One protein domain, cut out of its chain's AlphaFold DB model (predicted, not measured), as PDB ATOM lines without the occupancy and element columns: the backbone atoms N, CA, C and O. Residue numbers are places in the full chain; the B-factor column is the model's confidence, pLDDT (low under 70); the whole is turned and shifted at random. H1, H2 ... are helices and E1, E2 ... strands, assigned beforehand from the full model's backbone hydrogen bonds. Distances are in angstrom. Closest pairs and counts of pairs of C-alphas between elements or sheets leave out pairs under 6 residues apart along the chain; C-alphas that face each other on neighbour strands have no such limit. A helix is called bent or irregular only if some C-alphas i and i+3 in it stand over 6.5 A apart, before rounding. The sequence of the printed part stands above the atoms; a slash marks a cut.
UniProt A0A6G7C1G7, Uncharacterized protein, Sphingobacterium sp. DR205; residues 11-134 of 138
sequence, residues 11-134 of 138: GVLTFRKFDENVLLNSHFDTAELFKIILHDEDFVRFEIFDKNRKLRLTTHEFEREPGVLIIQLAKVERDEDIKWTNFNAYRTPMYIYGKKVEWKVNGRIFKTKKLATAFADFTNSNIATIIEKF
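What this domain is: This is residues 11 to 134 of the 138 residues of an uncharacterized protein of Sphingobacterium sp. DR205 (UniProt A0A6G7C1G7). A small four-stranded sheet, E2, E1, E3 and E4, with H1 grazing it, makes a head at one end, and a long, bent hairpin of E5 and E6 reaches away as an arm that makes the length. The long helix H2 packs on the base of the arm, where E7 is its third strand, and runs back toward the head. The printed part has 124 residues with two named helices and seven named strands, in the order E1 E2 H1 E3 E4 E5 E6 E7 H2; both sheets are antiparallel, and the class is mixed, helices and strands. The whole is loose, with a radius of gyration of the C-alphas of 20.0 A and spans of 71 by 31 by 29 A.

Where its parts are: Find C-alpha 11 at (-20.548, 28.189, 24.417), where E1 begins, residues 11 to 15. E2 is residues 19 to 23, H1 is residues 30 to 39 over 14.1 A, E3 is residues 43 to 49 over 18.1 A, and E4 is residues 55 to 58. From C-alpha 77 at (-9.955, 53.402, 26.187), E5 runs to residue 87 over 28.6 A, and E6, residues 95 to 105, is 30.3 A long. E7 is residues 108 to 110; H2, residues 113 to 132, runs 27.9 A to C-alpha 132 at (-11.167, 27.813, 31.809).

How they stand to each other: Begin with the sheet of order E2 - E1 - E3 - E4, whose strands' lines turn by 71 degrees from edge to edge. Look for N 13 and O 20 at 2.8 A between E1 and E2, a hairpin, N 12 and O 47 at 2.8 A between E1 and E3, and N 48 and O 57 at 2.8 A between E3 and E4, also a hairpin. E2, H1, E3 form a split strand-helix-strand unit, two strands running the same way with E1 between them, and its crossover is right-handed. H1 only grazes this sheet, with its residues 33 to 37; the C-alphas of Ile 37 and Phe 43, the closest of H1 and E3, are 6.3 A apart. H1 and H2 are close but not clearly touching, at a steep tilt of 52 degrees, opposite ways, with the C-alphas of Thr 30 and Ala 128 closest at 6.5 A. H2 is not on this sheet. E5, E6 and E7 form a meander, each strand the antiparallel neighbour of the one before; N 79 and O 102 are 2.8 A apart, and so are N 77 and O 104, while N 110 and O 103 of E7 and E6 are 2.7 A apart. E5 bends by 58 degrees at residue 84 and E6 by 50 degrees at residue 98. H2 is on one face of this sheet in two layers, a helix over a sheet, at a height over the sheet of 9.4 A; it lies over E6 and runs along it, only just, at 28 degrees on the local plane, and the closest C-alphas of E6 and H2, those of Trp 103 and Lys 113, are 6.1 A apart, while the closest of E7 and H2, those of Phe 110 and Ala 116, are 5.7 A apart. In H1 and H2 every O i to N i+4 pair is within hydrogen-bond range.

The domain as a whole: The C-alphas of Asn 52 and Tyr 90, the two farthest apart, are 72.1 A apart. The printed part has no cut. The link from E4 to E5, residues 59 to 76, is long, and its residues 69 to 70 pair in parallel with residues 57 to 58 of E4. The mean pLDDT of the printed part is 90.3, and residues 62 to 64 are under 70.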
ATOM      1  N   GLY A  11     -20.657  26.749  24.567       92.94
ATOM      2  CA  GLY A  11     -20.548  28.189  24.417       92.94
ATOM      3  C   GLY A  11     -21.408  28.651  23.246       92.94
ATOM      4  O   GLY A  11     -21.512  27.953  22.240       92.94
ATOM      5  N   VAL A  12     -22.009  29.825  23.365       95.12
ATOM      6  CA  VAL A  12     -22.758  30.477  22.289       95.12
ATOM      7  C   VAL A  12     -22.226  31.891  22.143       95.12
ATOM      8  O   VAL A  12     -22.200  32.656  23.108       95.12
ATOM      9  N   LEU A  13     -21.772  32.223  20.941       96.00
ATOM     10  CA  LEU A  13     -21.453  33.581  20.530       96.00
ATOM     11  C   LEU A  13     -22.656  34.143  19.786       96.00
ATOM     12  O   LEU A  13     -23.034  33.619  18.742       96.00
ATOM     13  N   THR A  14     -23.239  35.215  20.308       96.00
ATOM     14  CA  THR A  14     -24.307  35.937  19.622       96.00
ATOM     15  C   THR A  14     -23.736  37.180  18.970       96.00
ATOM     16  O   THR A  14     -23.171  38.052  19.639       96.00
ATOM     17  N   PHE A  15     -23.941  37.269  17.662       96.38
ATOM     18  CA  PHE A  15     -23.677  38.447  16.851       96.38
ATOM     19  C   PHE A  15     -25.003  39.096  16.446       96.38
ATOM     20  O   PHE A  15     -26.075  38.505  16.561       96.38
ATOM     21  N   ARG A  16     -24.961  40.316  15.905       95.31
ATOM     22  CA  ARG A  16     -26.176  41.046  15.492       95.31
ATOM     23  C   ARG A  16     -27.054  40.294  14.488       95.31
ATOM     24  O   ARG A  16     -28.245  40.580  14.402       95.31
ATOM     25  N   LYS A  17     -26.472  39.397  13.685       95.19
ATOM     26  CA  LYS A  17     -27.153  38.728  12.563       95.19
ATOM     27  C   LYS A  17     -27.299  37.218  12.719       95.19
ATOM     28  O   LYS A  17     -28.104  36.633  11.999       95.19
ATOM     29  N   PHE A  18     -26.511  36.585  13.581       94.19
ATOM     30  CA  PHE A  18     -26.496  35.134  13.736       94.19
ATOM     31  C   PHE A  18     -25.900  34.734  15.087       94.19
ATOM     32  O   PHE A  18     -25.184  35.516  15.714       94.19
ATOM     33  N   ASP A  19     -26.173  33.493  15.477       95.50
ATOM     34  CA  ASP A  19     -25.567  32.839  16.631       95.50
ATOM     35  C   ASP A  19     -24.623  31.732  16.159       95.50
ATOM     36  O   ASP A  19     -24.919  31.009  15.202       95.50
ATOM     37  N   GLU A  20     -23.503  31.576  16.852       93.62
ATOM     38  CA  GLU A  20     -22.517  30.534  16.603       93.62
ATOM     39  C   GLU A  20     -22.290  29.702  17.867       93.62
ATOM     40  O   GLU A  20     -21.939  30.217  18.930       93.62
ATOM     41  N   ASN A  21     -22.481  28.387  17.750       92.50
ATOM     42  CA  ASN A  21     -22.180  27.454  18.829       92.50
ATOM     43  C   ASN A  21     -20.691  27.116  18.810       92.50
ATOM     44  O   ASN A  21     -20.173  26.637  17.802       92.50
ATOM     45  N   VAL A  22     -20.034  27.266  19.954       90.94
ATOM     46  CA  VAL A  22     -18.622  26.937  20.138       90.94
ATOM     47  C   VAL A  22     -18.458  25.782  21.122       90.94
ATOM     48  O   VAL A  22     -19.125  25.697  22.161       90.94
ATOM     49  N   LEU A  23     -17.564  24.855  20.781       88.38
ATOM     50  CA  LEU A  23     -17.222  23.724  21.638       88.38
ATOM     51  C   LEU A  23     -16.216  24.171  22.701       88.38
ATOM     52  O   LEU A  23     -15.119  24.615  22.375       88.38
ATOM     53  N   LEU A  24     -16.577  24.010  23.973       88.69
ATOM     54  CA  LEU A  24     -15.720  24.338  25.114       88.69
ATOM     55  C   LEU A  24     -14.870  23.123  25.507       88.69
ATOM     56  O   LEU A  24     -15.113  22.491  26.532       88.69
ATOM     57  N   ASN A  25     -13.902  22.769  24.664       88.25
ATOM     58  CA  ASN A  25     -12.952  21.678  24.909       88.25
ATOM     59  C   ASN A  25     -11.500  22.190  24.916       88.25
ATOM     60  O   ASN A  25     -11.256  23.386  24.784       88.25
ATOM     61  N   SER A  26     -10.528  21.287  25.031       82.94
ATOM     62  CA  SER A  26      -9.092  21.600  25.064       82.94
ATOM     63  C   SER A  26      -8.562  22.455  23.899       82.94
ATOM     64  O   SER A  26      -7.506  23.063  24.045       82.94
ATOM     65  N   HIS A  27      -9.281  22.539  22.775       86.00
ATOM     66  CA  HIS A  27      -8.917  23.358  21.613       86.00
ATOM     67  C   HIS A  27      -9.550  24.758  21.637       86.00
ATOM     68  O   HIS A  27      -9.348  25.536  20.708       86.00
ATOM     69  N   PHE A  28     -10.341  25.080  22.662       89.62
ATOM     70  CA  PHE A  28     -10.981  26.381  22.783       89.62
ATOM     71  C   PHE A  28      -9.949  27.482  23.059       89.62
ATOM     72  O   PHE A  28      -9.250  27.456  24.074       89.62
ATOM     73  N   ASP A  29      -9.884  28.471  22.167       92.75
ATOM     74  CA  ASP A  29      -8.963  29.601  22.276       92.75
ATOM     75  C   ASP A  29      -9.629  30.798  22.971       92.75
ATOM     76  O   ASP A  29     -10.348  31.602  22.369       92.75
ATOM     77  N   THR A  30      -9.354  30.941  24.267       92.88
ATOM     78  CA  THR A  30      -9.830  32.074  25.070       92.88
ATOM     79  C   THR A  30      -9.260  33.416  24.594       92.88
ATOM     80  O   THR A  30      -9.910  34.450  24.755       92.88
ATOM     81  N   ALA A  31      -8.060  33.441  24.004       93.44
ATOM     82  CA  ALA A  31      -7.474  34.677  23.497       93.44
ATOM     83  C   ALA A  31      -8.205  35.155  22.238       93.44
ATOM     84  O   ALA A  31      -8.468  36.352  22.105       93.44
ATOM     85  N   GLU A  32      -8.582  34.238  21.345       94.44
ATOM     86  CA  GLU A  32      -9.394  34.571  20.171       94.44
ATOM     87  C   GLU A  32     -10.803  35.024  20.573       94.44
ATOM     88  O   GLU A  32     -11.271  36.060  20.098       94.44
ATOM     89  N   LEU A  33     -11.422  34.351  21.554       95.25
ATOM     90  CA  LEU A  33     -12.673  34.810  22.167       95.25
ATOM     91  C   LEU A  33     -12.564  36.269  22.647       95.25
ATOM     92  O   LEU A  33     -13.452  37.082  22.392       95.25
ATOM     93  N   PHE A  34     -11.480  36.628  23.341       95.94
ATOM     94  CA  PHE A  34     -11.309  37.987  23.864       95.94
ATOM     95  C   PHE A  34     -11.152  39.023  22.759       95.94
ATOM     96  O   PHE A  34     -11.664  40.134  22.903       95.94
ATOM     97  N   LYS A  35     -10.487  38.678  21.650       94.94
ATOM     98  CA  LYS A  35     -10.405  39.575  20.494       94.94
ATOM     99  C   LYS A  35     -11.790  39.859  19.924       94.94
ATOM    100  O   LYS A  35     -12.091  41.026  19.697       94.94
ATOM    101  N   ILE A  36     -12.623  38.827  19.764       94.88
ATOM    102  CA  ILE A  36     -14.006  38.973  19.288       94.88
ATOM    103  C   ILE A  36     -14.772  39.910  20.225       94.88
ATOM    104  O   ILE A  36     -15.258  40.949  19.790       94.88
ATOM    105  N   ILE A  37     -14.793  39.616  21.528       94.31
ATOM    106  CA  ILE A  37     -15.561  40.407  22.504       94.31
ATOM    107  C   ILE A  37     -15.108  41.882  22.544       94.31
ATOM    108  O   ILE A  37     -15.929  42.780  22.726       94.31
ATOM    109  N   LEU A  38     -13.804  42.156  22.427       93.25
ATOM    110  CA  LEU A  38     -13.257  43.509  22.588       93.25
ATOM    111  C   LEU A  38     -13.271  44.351  21.305       93.25
ATOM    112  O   LEU A  38     -13.253  45.592  21.396       93.25
ATOM    113  N   HIS A  39     -13.240  43.711  20.134       94.06
ATOM    114  CA  HIS A  39     -12.948  44.375  18.862       94.06
ATOM    115  C   HIS A  39     -13.966  44.129  17.752       94.06
ATOM    116  O   HIS A  39     -13.976  44.916  16.808       94.06
ATOM    117  N   ASP A  40     -14.812  43.106  17.847       94.44
ATOM    118  CA  ASP A  40     -15.870  42.889  16.865       94.44
ATOM    119  C   ASP A  40     -17.069  43.803  17.171       94.44
ATOM    120  O   ASP A  40     -17.619  43.798  18.271       94.44
ATOM    121  N   GLU A  41     -17.461  44.628  16.200       93.88
ATOM    122  CA  GLU A  41     -18.580  45.565  16.341       93.88
ATOM    123  C   GLU A  41     -19.949  44.879  16.289       93.88
ATOM    124  O   GLU A  41     -20.931  45.412  16.821       93.88
ATOM    125  N   ASP A  42     -20.026  43.723  15.628       95.50
ATOM    126  CA  ASP A  42     -21.245  42.937  15.494       95.50
ATOM    127  C   ASP A  42     -21.413  41.941  16.648       95.50
ATOM    128  O   ASP A  42     -22.490  41.356  16.776       95.50
ATOM    129  N   PHE A  43     -20.412  41.778  17.518       95.19
ATOM    130  CA  PHE A  43     -20.536  40.991  18.743       95.19
ATOM    131  C   PHE A  43     -21.572  41.601  19.699       95.19
ATOM    132  O   PHE A  43     -21.604  42.810  19.942       95.19
ATOM    133  N   VAL A  44     -22.426  40.749  20.270       94.69
ATOM    134  CA  VAL A  44     -23.481  41.150  21.212       94.69
ATOM    135  C   VAL A  44     -23.230  40.559  22.593       94.69
ATOM    136  O   VAL A  44     -23.229  41.292  23.582       94.69
ATOM    137  N   ARG A  45     -23.052  39.236  22.684       94.88
ATOM    138  CA  ARG A  45     -22.772  38.551  23.951       94.88
ATOM    139  C   ARG A  45     -22.187  37.161  23.743       94.88
ATOM    140  O   ARG A  45     -22.345  36.556  22.687       94.88
ATOM    141  N   PHE A  46     -21.534  36.669  24.784       95.62
ATOM    142  CA  PHE A  46     -21.043  35.307  24.893       95.62
ATOM    143  C   PHE A  46     -21.685  34.646  26.107       95.62
ATOM    144  O   PHE A  46     -21.698  35.227  27.195       95.62
ATOM    145  N   GLU A  47     -22.194  33.435  25.916       94.69
ATOM    146  CA  GLU A  47     -22.923  32.674  26.924       94.69
ATOM    147  C   GLU A  47     -22.379  31.254  27.024       94.69
ATOM    148  O   GLU A  47     -21.949  30.665  26.036       94.69
ATOM    149  N   ILE A  48     -22.418  30.684  28.227       93.44
ATOM    150  CA  ILE A  48     -22.091  29.280  28.470       93.44
ATOM    151  C   ILE A  48     -23.284  28.601  29.119       93.44
ATOM    152  O   ILE A  48     -23.722  28.985  30.210       93.44
ATOM    153  N   PHE A  49     -23.747  27.534  28.480       91.06
ATOM    154  CA  PHE A  49     -24.832  26.690  28.953       91.06
ATOM    155  C   PHE A  49     -24.300  25.341  29.426       91.06
ATOM    156  O   PHE A  49     -23.402  24.761  28.812       91.06
ATOM    157  N   ASP A  50     -24.869  24.821  30.512       88.19
ATOM    158  CA  ASP A  50     -24.602  23.453  30.945       88.19
ATOM    159  C   ASP A  50     -25.318  22.416  30.058       88.19
ATOM    160  O   ASP A  50     -26.130  22.737  29.185       88.19
ATOM    161  N   LYS A  51     -25.062  21.131  30.321       84.44
ATOM    162  CA  LYS A  51     -25.708  19.998  29.632       84.44
ATOM    163  C   LYS A  51     -27.244  19.999  29.686       84.44
ATOM    164  O   LYS A  51     -27.884  19.352  28.863       84.44
ATOM    165  N   ASN A  52     -27.839  20.687  30.661       86.81
ATOM    166  CA  ASN A  52     -29.284  20.813  30.832       86.81
ATOM    167  C   ASN A  52     -29.827  22.099  30.188       86.81
ATOM    168  O   ASN A  52     -30.989  22.437  30.406       86.81
ATOM    169  N   ARG A  53     -29.001  22.813  29.409       85.81
ATOM    170  CA  ARG A  53     -29.295  24.129  28.826       85.81
ATOM    171  C   ARG A  53     -29.551  25.221  29.863       85.81
ATOM    172  O   ARG A  53     -30.212  26.209  29.562       85.81
ATOM    173  N   LYS A  54     -29.028  25.070  31.081       89.19
ATOM    174  CA  LYS A  54     -29.065  26.135  32.080       89.19
ATOM    175  C   LYS A  54     -27.885  27.073  31.862       89.19
ATOM    176  O   LYS A  54     -26.746  26.613  31.771       89.19
ATOM    177  N   LEU A  55     -28.150  28.375  31.824       91.19
ATOM    178  CA  LEU A  55     -27.113  29.395  31.731       91.19
ATOM    179  C   LEU A  55     -26.198  29.346  32.966       91.19
ATOM    180  O   LEU A  55     -26.652  29.179  34.103       91.19
ATOM    181  N   ARG A  56     -24.887  29.449  32.744       91.25
ATOM    182  CA  ARG A  56     -23.859  29.409  33.799       91.25
ATOM    183  C   ARG A  56     -22.968  30.637  33.782       91.25
ATOM    184  O   ARG A  56     -22.544  31.077  34.849       91.25
ATOM    185  N   LEU A  57     -22.694  31.174  32.597       92.56
ATOM    186  CA  LEU A  57     -21.880  32.365  32.414       92.56
ATOM    187  C   LEU A  57     -22.428  33.193  31.255       92.56
ATOM    188  O   LEU A  57     -22.840  32.624  30.250       92.56
ATOM    189  N   THR A  58     -22.404  34.515  31.394       93.56
ATOM    190  CA  THR A  58     -22.773  35.455  30.331       93.56
ATOM    191  C   THR A  58     -21.892  36.702  30.383       93.56
ATOM    192  O   THR A  58     -21.410  37.095  31.449       93.56
ATOM    193  N   THR A  59     -21.678  37.344  29.238       92.44
ATOM    194  CA  THR A  59     -21.126  38.708  29.176       92.44
ATOM    195  C   THR A  59     -22.210  39.788  29.263       92.44
ATOM    196  O   THR A  59     -21.894  40.974  29.231       92.44
ATOM    197  N   HIS A  60     -23.491  39.409  29.314       86.88
ATOM    198  CA  HIS A  60     -24.615  40.341  29.285       86.88
ATOM    199  C   HIS A  60     -25.123  40.676  30.696       86.88
ATOM    200  O   HIS A  60     -25.488  39.798  31.470       86.88
ATOM    201  N   GLU A  61     -25.174  41.966  31.042       70.06
ATOM    202  CA  GLU A  61     -25.472  42.417  32.413       70.06
ATOM    203  C   GLU A  61     -26.948  42.269  32.837       70.06
ATOM    204  O   GLU A  61     -27.258  42.371  34.028       70.06
ATOM    205  N   PHE A  62     -27.870  42.035  31.895       62.44
ATOM    206  CA  PHE A  62     -29.315  42.068  32.159       62.44
ATOM    207  C   PHE A  62     -29.915  40.754  32.675       62.44
ATOM    208  O   PHE A  62     -31.053  40.749  33.141       62.44
ATOM    209  N   GLU A  63     -29.153  39.661  32.697       58.91
ATOM    210  CA  GLU A  63     -29.613  38.373  33.220       58.91
ATOM    211  C   GLU A  63     -29.110  38.164  34.652       58.91
ATOM    212  O   GLU A  63     -28.193  37.391  34.926       58.91
ATOM    213  N   ARG A  64     -29.720  38.866  35.617       57.56
ATOM    214  CA  ARG A  64     -29.516  38.582  37.051       57.56
ATOM    215  C   ARG A  64     -30.308  37.348  37.474       57.56
ATOM    216  O   ARG A  64     -31.174  37.417  38.345       57.56
ATOM    217  N   GLU A  65     -29.999  36.211  36.872       70.56
ATOM    218  CA  GLU A  65     -30.423  34.935  37.421       70.56
ATOM    219  C   GLU A  65     -29.483  34.521  38.565       70.56
ATOM    220  O   GLU A  65     -28.254  34.554  38.418       70.56
ATOM    221  N   PRO A  66     -30.017  34.119  39.732       73.50
ATOM    222  CA  PRO A  66     -29.189  33.645  40.830       73.50
ATOM    223  C   PRO A  66     -28.389  32.404  40.403       73.50
ATOM    224  O   PRO A  66     -28.946  31.351  40.087       73.50
ATOM    225  N   GLY A  67     -27.060  32.530  40.428       78.31
ATOM    226  CA  GLY A  67     -26.123  31.458  40.076       78.31
ATOM    227  C   GLY A  67     -25.524  31.539  38.669       78.31
ATOM    228  O   GLY A  67     -24.765  30.636  38.315       78.31
ATOM    229  N   VAL A  68     -25.825  32.591  37.898       86.12
ATOM    230  CA  VAL A  68     -25.135  32.912  36.637       86.12
ATOM    231  C   VAL A  68     -23.954  33.842  36.914       86.12
ATOM    232  O   VAL A  68     -24.084  34.844  37.620       86.12
ATOM    233  N   LEU A  69     -22.784  33.506  36.373       89.31
ATOM    234  CA  LEU A  69     -21.603  34.362  36.431       89.31
ATOM    235  C   LEU A  69     -21.656  35.397  35.310       89.31
ATOM    236  O   LEU A  69     -21.604  35.047  34.136       89.31
ATOM    237  N   ILE A  70     -21.698  36.673  35.674       90.81
ATOM    238  CA  ILE A  70     -21.576  37.763  34.707       90.81
ATOM    239  C   ILE A  70     -20.102  38.163  34.639       90.81
ATOM    240  O   ILE A  70     -19.509  38.513  35.663       90.81
ATOM    241  N   ILE A  71     -19.502  38.087  33.452       91.88
ATOM    242  CA  ILE A  71     -18.119  38.509  33.211       91.88
ATOM    243  C   ILE A  71     -18.080  39.756  32.330       91.88
ATOM    244  O   ILE A  71     -18.876  39.914  31.412       91.88
ATOM    245  N   GLN A  72     -17.114  40.635  32.584       91.94
ATOM    246  CA  GLN A  72     -16.927  41.855  31.806       91.94
ATOM    247  C   GLN A  72     -15.446  42.045  31.510       91.94
ATOM    248  O   GLN A  72     -14.656  42.323  32.416       91.94
ATOM    249  N   LEU A  73     -15.068  41.886  30.241       93.38
ATOM    250  CA  LEU A  73     -13.691  42.118  29.823       93.38
ATOM    251  C   LEU A  73     -13.310  43.587  29.972       93.38
ATOM    252  O   LEU A  73     -14.121  44.496  29.813       93.38
ATOM    253  N   ALA A  74     -12.040  43.800  30.280       94.44
ATOM    254  CA  ALA A  74     -11.437  45.102  30.426       94.44
ATOM    255  C   ALA A  74     -10.877  45.595  29.091       94.44
ATOM    256  O   ALA A  74      -9.917  45.031  28.557       94.44
ATOM    257  N   LYS A  75     -11.456  46.688  28.584       94.00
ATOM    258  CA  LYS A  75     -10.976  47.414  27.404       94.00
ATOM    259  C   LYS A  75     -10.267  48.695  27.826       94.00
ATOM    260  O   LYS A  75     -10.782  49.451  28.646       94.00
ATOM    261  N   VAL A  76      -9.085  48.939  27.261       94.06
ATOM    262  CA  VAL A  76      -8.364  50.198  27.467       94.06
ATOM    263  C   VAL A  76      -8.847  51.226  26.460       94.06
ATOM    264  O   VAL A  76      -8.612  51.097  25.261       94.06
ATOM    265  N   GLU A  77      -9.466  52.280  26.969       93.19
ATOM    266  CA  GLU A  77      -9.955  53.402  26.187       93.19
ATOM    267  C   GLU A  77      -9.091  54.633  26.439       93.19
ATOM    268  O   GLU A  77      -8.630  54.890  27.556       93.19
ATOM    269  N   ARG A  78      -8.838  55.393  25.376       92.62
ATOM    270  CA  ARG A  78      -8.112  56.656  25.447       92.62
ATOM    271  C   ARG A  78      -9.114  57.786  25.337       92.62
ATOM    272  O   ARG A  78      -9.777  57.904  24.314       92.62
ATOM    273  N   ASP A  79      -9.156  58.623  26.357       89.25
ATOM    274  CA  ASP A  79      -9.954  59.837  26.363       89.25
ATOM    275  C   ASP A  79      -9.035  61.048  26.187       89.25
ATOM    276  O   ASP A  79      -8.012  61.180  26.872       89.25
ATOM    277  N   GLU A  80      -9.353  61.901  25.217       88.81
ATOM    278  CA  GLU A  80      -8.574  63.096  24.902       88.81
ATOM    279  C   GLU A  80      -9.442  64.347  25.000       88.81
ATOM    280  O   GLU A  80     -10.270  64.620  24.135       88.81
ATOM    281  N   ASP A  81      -9.143  65.176  25.994       87.06
ATOM    282  CA  ASP A  81      -9.742  66.496  26.141       87.06
ATOM    283  C   ASP A  81      -8.811  67.572  25.579       87.06
ATOM    284  O   ASP A  81      -7.672  67.734  26.041       87.06
ATOM    285  N   ILE A  82      -9.313  68.395  24.658       86.06
ATOM    286  CA  ILE A  82      -8.641  69.643  24.278       86.06
ATOM    287  C   ILE A  82      -8.865  70.659  25.403       86.06
ATOM    288  O   ILE A  82      -9.990  71.075  25.666       86.06
ATOM    289  N   LYS A  83      -7.790  71.070  26.081       88.88
ATOM    290  CA  LYS A  83      -7.843  72.066  27.163       88.88
ATOM    291  C   LYS A  83      -7.649  73.488  26.671       88.88
ATOM    292  O   LYS A  83      -8.238  74.406  27.226       88.88
ATOM    293  N   TRP A  84      -6.823  73.673  25.649       84.00
ATOM    294  CA  TRP A  84      -6.635  74.972  25.022       84.00
ATOM    295  C   TRP A  84      -6.187  74.807  23.579       84.00
ATOM    296  O   TRP A  84      -5.598  73.793  23.193       84.00
ATOM    297  N   THR A  85      -6.442  75.845  22.794       88.19
ATOM    298  CA  THR A  85      -6.006  75.954  21.406       88.19
ATOM    299  C   THR A  85      -5.216  77.236  21.235       88.19
ATOM    300  O   THR A  85      -5.648  78.294  21.684       88.19
ATOM    301  N   ASN A  86      -4.075  77.157  20.564       88.00
ATOM    302  CA  ASN A  86      -3.333  78.323  20.115       88.00
ATOM    303  C   ASN A  86      -3.371  78.321  18.587       88.00
ATOM    304  O   ASN A  86      -2.971  77.334  17.968       88.00
ATOM    305  N   PHE A  87      -3.856  79.407  17.992       89.62
ATOM    306  CA  PHE A  87      -3.872  79.613  16.549       89.62
ATOM    307  C   PHE A  87      -2.806  80.633  16.152       89.62
ATOM    308  O   PHE A  87      -2.698  81.693  16.766       89.62
ATOM    309  N   ASN A  88      -2.042  80.325  15.106       90.00
ATOM    310  CA  ASN A  88      -1.125  81.269  14.481       90.00
ATOM    311  C   ASN A  88      -1.038  80.984  12.972       90.00
ATOM    312  O   ASN A  88      -0.575  79.920  12.562       90.00
ATOM    313  N   ALA A  89      -1.478  81.953  12.164       90.06
ATOM    314  CA  ALA A  89      -1.547  81.859  10.703       90.06
ATOM    315  C   ALA A  89      -0.172  81.827  10.008       90.06
ATOM    316  O   ALA A  89      -0.086  81.465   8.841       90.06
ATOM    317  N   TYR A  90       0.903  82.187  10.716       93.19
ATOM    318  CA  TYR A  90       2.258  82.297  10.167       93.19
ATOM    319  C   TYR A  90       3.163  81.106  10.519       93.19
ATOM    320  O   TYR A  90       4.368  81.158  10.287       93.19
ATOM    321  N   ARG A  91       2.616  80.030  11.101       86.50
ATOM    322  CA  ARG A  91       3.354  78.791  11.406       86.50
ATOM    323  C   ARG A  91       2.663  77.560  10.820       86.50
ATOM    324  O   ARG A  91       1.459  77.570  10.575       86.50
ATOM    325  N   THR A  92       3.397  76.455  10.709       82.44
ATOM    326  CA  THR A  92       2.850  75.138  10.352       82.44
ATOM    327  C   THR A  92       3.269  74.102  11.404       82.44
ATOM    328  O   THR A  92       4.467  73.956  11.639       82.44
ATOM    329  N   PRO A  93       2.332  73.383  12.053       87.19
ATOM    330  CA  PRO A  93       0.879  73.509  11.928       87.19
ATOM    331  C   PRO A  93       0.344  74.807  12.559       87.19
ATOM    332  O   PRO A  93       0.818  75.262  13.601       87.19
ATOM    333  N   MET A  94      -0.680  75.393  11.932       89.81
ATOM    334  CA  MET A  94      -1.293  76.653  12.386       89.81
ATOM    335  C   MET A  94      -1.916  76.524  13.785       89.81
ATOM    336  O   MET A  94      -1.859  77.451  14.597       89.81
ATOM    337  N   TYR A  95      -2.429  75.338  14.114       86.06
ATOM    338  CA  TYR A  95      -2.997  75.023  15.419       86.06
ATOM    339  C   TYR A  95      -2.044  74.184  16.267       86.06
ATOM    340  O   TYR A  95      -1.509  73.173  15.816       86.06
ATOM    341  N   ILE A  96      -1.888  74.587  17.527       87.38
ATOM    342  CA  ILE A  96      -1.312  73.754  18.584       87.38
ATOM    343  C   ILE A  96      -2.381  73.583  19.657       87.38
ATOM    344  O   ILE A  96      -3.033  74.551  20.054       87.38
ATOM    345  N   TYR A  97      -2.545  72.348  20.118       86.81
ATOM    346  CA  TYR A  97      -3.539  71.978  21.116       86.81
ATOM    347  C   TYR A  97      -2.839  71.514  22.388       86.81
ATOM    348  O   TYR A  97      -1.990  70.622  22.345       86.81
ATOM    349  N   GLY A  98      -3.235  72.073  23.527       84.75
ATOM    350  CA  GLY A  98      -2.959  71.462  24.818       84.75
ATOM    351  C   GLY A  98      -3.963  70.350  25.068       84.75
ATOM    352  O   GLY A  98      -5.156  70.628  25.192       84.75
ATOM    353  N   LYS A  99      -3.498  69.102  25.140       85.75
ATOM    354  CA  LYS A  99      -4.350  67.933  25.386       85.75
ATOM    355  C   LYS A  99      -4.192  67.435  26.818       85.75
ATOM    356  O   LYS A  99      -3.070  67.311  27.307       85.75
ATOM    357  N   LYS A 100      -5.302  67.087  27.465       86.38
ATOM    358  CA  LYS A 100      -5.306  66.209  28.637       86.38
ATOM    359  C   LYS A 100      -5.678  64.814  28.151       86.38
ATOM    360  O   LYS A 100      -6.720  64.645  27.531       86.38
ATOM    361  N   VAL A 101      -4.804  63.846  28.402       89.06
ATOM    362  CA  VAL A 101      -5.035  62.448  28.031       89.06
ATOM    363  C   VAL A 101      -5.340  61.664  29.295       89.06
ATOM    364  O   VAL A 101      -4.542  61.672  30.234       89.06
ATOM    365  N   GLU A 102      -6.469  60.976  29.299       92.56
ATOM    366  CA  GLU A 102      -6.868  60.046  30.345       92.56
ATOM    367  C   GLU A 102      -7.038  58.652  29.743       92.56
ATOM    368  O   GLU A 102      -7.386  58.494  28.574       92.56
ATOM    369  N   TRP A 103      -6.742  57.623  30.532       94.62
ATOM    370  CA  TRP A 103      -6.906  56.235  30.112       94.62
ATOM    371  C   TRP A 103      -8.004  55.606  30.953       94.62
ATOM    372  O   TRP A 103      -7.898  55.605  32.177       94.62
ATOM    373  N   LYS A 104      -9.058  55.098  30.323       94.00
ATOM    374  CA  LYS A 104     -10.228  54.533  30.995       94.00
ATOM    375  C   LYS A 104     -10.262  53.017  30.825       94.00
ATOM    376  O   LYS A 104      -9.971  52.516  29.746       94.00
ATOM    377  N   VAL A 105     -10.577  52.291  31.898       93.56
ATOM    378  CA  VAL A 105     -10.790  50.831  31.878       93.56
ATOM    379  C   VAL A 105     -11.889  50.486  32.874       93.56
ATOM    380  O   VAL A 105     -11.733  50.774  34.060       93.56
ATOM    381  N   ASN A 106     -12.992  49.885  32.418       89.88
ATOM    382  CA  ASN A 106     -14.139  49.480  33.253       89.88
ATOM    383  C   ASN A 106     -14.570  50.572  34.255       89.88
ATOM    384  O   ASN A 106     -14.662  50.341  35.461       89.88
ATOM    385  N   GLY A 107     -14.736  51.808  33.769       87.06
ATOM    386  CA  GLY A 107     -15.133  52.969  34.579       87.06
ATOM    387  C   GLY A 107     -14.033  53.588  35.456       87.06
ATOM    388  O   GLY A 107     -14.260  54.629  36.069       87.06
ATOM    389  N   ARG A 108     -12.827  53.005  35.515       92.06
ATOM    390  CA  ARG A 108     -11.677  53.567  36.245       92.06
ATOM    391  C   ARG A 108     -10.823  54.448  35.345       92.06
ATOM    392  O   ARG A 108     -10.619  54.115  34.182       92.06
ATOM    393  N   ILE A 109     -10.268  55.520  35.907       93.94
ATOM    394  CA  ILE A 109      -9.380  56.459  35.207       93.94
ATOM    395  C   ILE A 109      -7.934  56.246  35.660       93.94
ATOM    396  O   ILE A 109      -7.635  56.190  36.853       93.94
ATOM    397  N   PHE A 110      -7.020  56.186  34.698       92.94
ATOM    398  CA  PHE A 110      -5.590  55.999  34.889       92.94
ATOM    399  C   PHE A 110      -4.806  57.154  34.266       92.94
ATOM    400  O   PHE A 110      -5.121  57.656  33.187       92.94
ATOM    401  N   LYS A 111      -3.714  57.537  34.939       87.94
ATOM    402  CA  LYS A 111      -2.816  58.613  34.491       87.94
ATOM    403  C   LYS A 111      -1.963  58.225  33.281       87.94
ATOM    404  O   LYS A 111      -1.515  59.097  32.547       87.94
ATOM    405  N   THR A 112      -1.681  56.935  33.090       92.50
ATOM    406  CA  THR A 112      -0.792  56.452  32.026       92.50
ATOM    407  C   THR A 112      -1.356  55.211  31.349       92.50
ATOM    408  O   THR A 112      -1.994  54.374  31.992       92.50
ATOM    409  N   LYS A 113      -1.031  55.049  30.058       94.31
ATOM    410  CA  LYS A 113      -1.384  53.859  29.273       94.31
ATOM    411  C   LYS A 113      -0.891  52.576  29.934       94.31
ATOM    412  O   LYS A 113      -1.614  51.589  29.975       94.31
ATOM    413  N   LYS A 114       0.337  52.598  30.468       95.19
ATOM    414  CA  LYS A 114       0.980  51.433  31.091       95.19
ATOM    415  C   LYS A 114       0.166  50.899  32.271       95.19
ATOM    416  O   LYS A 114      -0.040  49.696  32.355       95.19
ATOM    417  N   LEU A 115      -0.309  51.782  33.153       94.56
ATOM    418  CA  LEU A 115      -1.117  51.378  34.308       94.56
ATOM    419  C   LEU A 115      -2.490  50.850  33.884       94.56
ATOM    420  O   LEU A 115      -2.928  49.829  34.405       94.56
ATOM    421  N   ALA A 116      -3.132  51.510  32.916       95.38
ATOM    422  CA  ALA A 116      -4.401  51.047  32.357       95.38
ATOM    423  C   ALA A 116      -4.272  49.654  31.720       95.38
ATOM    424  O   ALA A 116      -5.084  48.776  31.985       95.38
ATOM    425  N   THR A 117      -3.213  49.442  30.933       95.81
ATOM    426  CA  THR A 117      -2.942  48.164  30.256       95.81
ATOM    427  C   THR A 117      -2.688  47.056  31.272       95.81
ATOM    428  O   THR A 117      -3.368  46.044  31.232       95.81
ATOM    429  N   ALA A 118      -1.820  47.287  32.265       95.88
ATOM    430  CA  ALA A 118      -1.556  46.297  33.310       95.88
ATOM    431  C   ALA A 118      -2.824  45.904  34.091       95.88
ATOM    432  O   ALA A 118      -3.006  44.742  34.446       95.88
ATOM    433  N   PHE A 119      -3.718  46.865  34.350       95.50
ATOM    434  CA  PHE A 119      -5.004  46.583  34.984       95.50
ATOM    435  C   PHE A 119      -5.936  45.767  34.077       95.50
ATOM    436  O   PHE A 119      -6.575  44.826  34.552       95.50
ATOM    437  N   ALA A 120      -6.009  46.104  32.786       95.69
ATOM    438  CA  ALA A 120      -6.812  45.365  31.821       95.69
ATOM    439  C   ALA A 120      -6.310  43.924  31.650       95.69
ATOM    440  O   ALA A 120      -7.102  42.994  31.764       95.69
ATOM    441  N   ASP A 121      -4.999  43.737  31.497       95.75
ATOM    442  CA  ASP A 121      -4.368  42.422  31.360       95.75
ATOM    443  C   ASP A 121      -4.629  41.546  32.587       95.75
ATOM    444  O   ASP A 121      -5.026  40.388  32.451       95.75
ATOM    445  N   PHE A 122      -4.481  42.101  33.795       95.62
ATOM    446  CA  PHE A 122      -4.783  41.383  35.034       95.62
ATOM    447  C   PHE A 122      -6.265  40.992  35.121       95.62
ATOM    448  O   PHE A 122      -6.595  39.860  35.476       95.62
ATOM    449  N   THR A 123      -7.166  41.912  34.768       95.12
ATOM    450  CA  THR A 123      -8.614  41.661  34.790       95.12
ATOM    451  C   THR A 123      -8.998  40.570  33.792       95.12
ATOM    452  O   THR A 123      -9.663  39.603  34.161       95.12
ATOM    453  N   ASN A 124      -8.518  40.679  32.553       96.00
ATOM    454  CA  ASN A 124      -8.779  39.713  31.491       96.00
ATOM    455  C   ASN A 124      -8.161  38.346  31.811       96.00
ATOM    456  O   ASN A 124      -8.813  37.330  31.596       96.00
ATOM    457  N   SER A 125      -6.967  38.298  32.411       95.31
ATOM    458  CA  SER A 125      -6.352  37.037  32.859       95.31
ATOM    459  C   SER A 125      -7.210  36.324  33.906       95.31
ATOM    460  O   SER A 125      -7.451  35.126  33.792       95.31
ATOM    461  N   ASN A 126      -7.751  37.055  34.887       95.25
ATOM    462  CA  ASN A 126      -8.657  36.463  35.876       95.25
ATOM    463  C   ASN A 126      -9.945  35.930  35.231       95.25
ATOM    464  O   ASN A 126     -10.439  34.872  35.623       95.25
ATOM    465  N   ILE A 127     -10.485  36.640  34.235       94.81
ATOM    466  CA  ILE A 127     -11.668  36.192  33.488       94.81
ATOM    467  C   ILE A 127     -11.351  34.945  32.666       94.81
ATOM    468  O   ILE A 127     -12.163  34.021  32.646       94.81
ATOM    469  N   ALA A 128     -10.166  34.868  32.060       94.44
ATOM    470  CA  ALA A 128      -9.727  33.675  31.349       94.44
ATOM    471  C   ALA A 128      -9.736  32.466  32.290       94.44
ATOM    472  O   ALA A 128     -10.385  31.472  31.987       94.44
ATOM    473  N   THR A 129      -9.162  32.590  33.491       93.50
ATOM    474  CA  THR A 129      -9.197  31.527  34.511       93.50
ATOM    475  C   THR A 129     -10.617  31.146  34.949       93.50
ATOM    476  O   THR A 129     -10.859  30.007  35.344       93.50
ATOM    477  N   ILE A 130     -11.582  32.070  34.905       92.69
ATOM    478  CA  ILE A 130     -12.993  31.747  35.167       92.69
ATOM    479  C   ILE A 130     -13.566  30.902  34.026       92.69
ATOM    480  O   ILE A 130     -14.177  29.873  34.304       92.69
ATOM    481  N   ILE A 131     -13.353  31.309  32.771       91.62
ATOM    482  CA  ILE A 131     -13.831  30.588  31.581       91.62
ATOM    483  C   ILE A 131     -13.188  29.202  31.492       91.62
ATOM    484  O   ILE A 131     -13.880  28.228  31.217       91.62
ATOM    485  N   GLU A 132     -11.900  29.083  31.814       90.75
ATOM    486  CA  GLU A 132     -11.167  27.813  31.809       90.75
ATOM    487  C   GLU A 132     -11.808  26.734  32.687       90.75
ATOM    488  O   GLU A 132     -11.714  25.557  32.358       90.75
ATOM    489  N   LYS A 133     -12.518  27.105  33.762       89.94
ATOM    490  CA  LYS A 133     -13.247  26.147  34.619       89.94
ATOM    491  C   LYS A 133     -14.433  25.485  33.917       89.94
ATOM    492  O   LYS A 133     -14.950  24.489  34.416       89.94
ATOM    493  N   PHE A 134     -14.897  26.063  32.812       89.19
ATOM    494  CA  PHE A 134     -15.995  25.539  32.002       89.19
ATOM    495  C   PHE A 134     -15.515  24.747  30.787       89.19
ATOM    496  O   PHE A 134     -16.346  24.100  30.147       89.19
TER     497      PHE A 134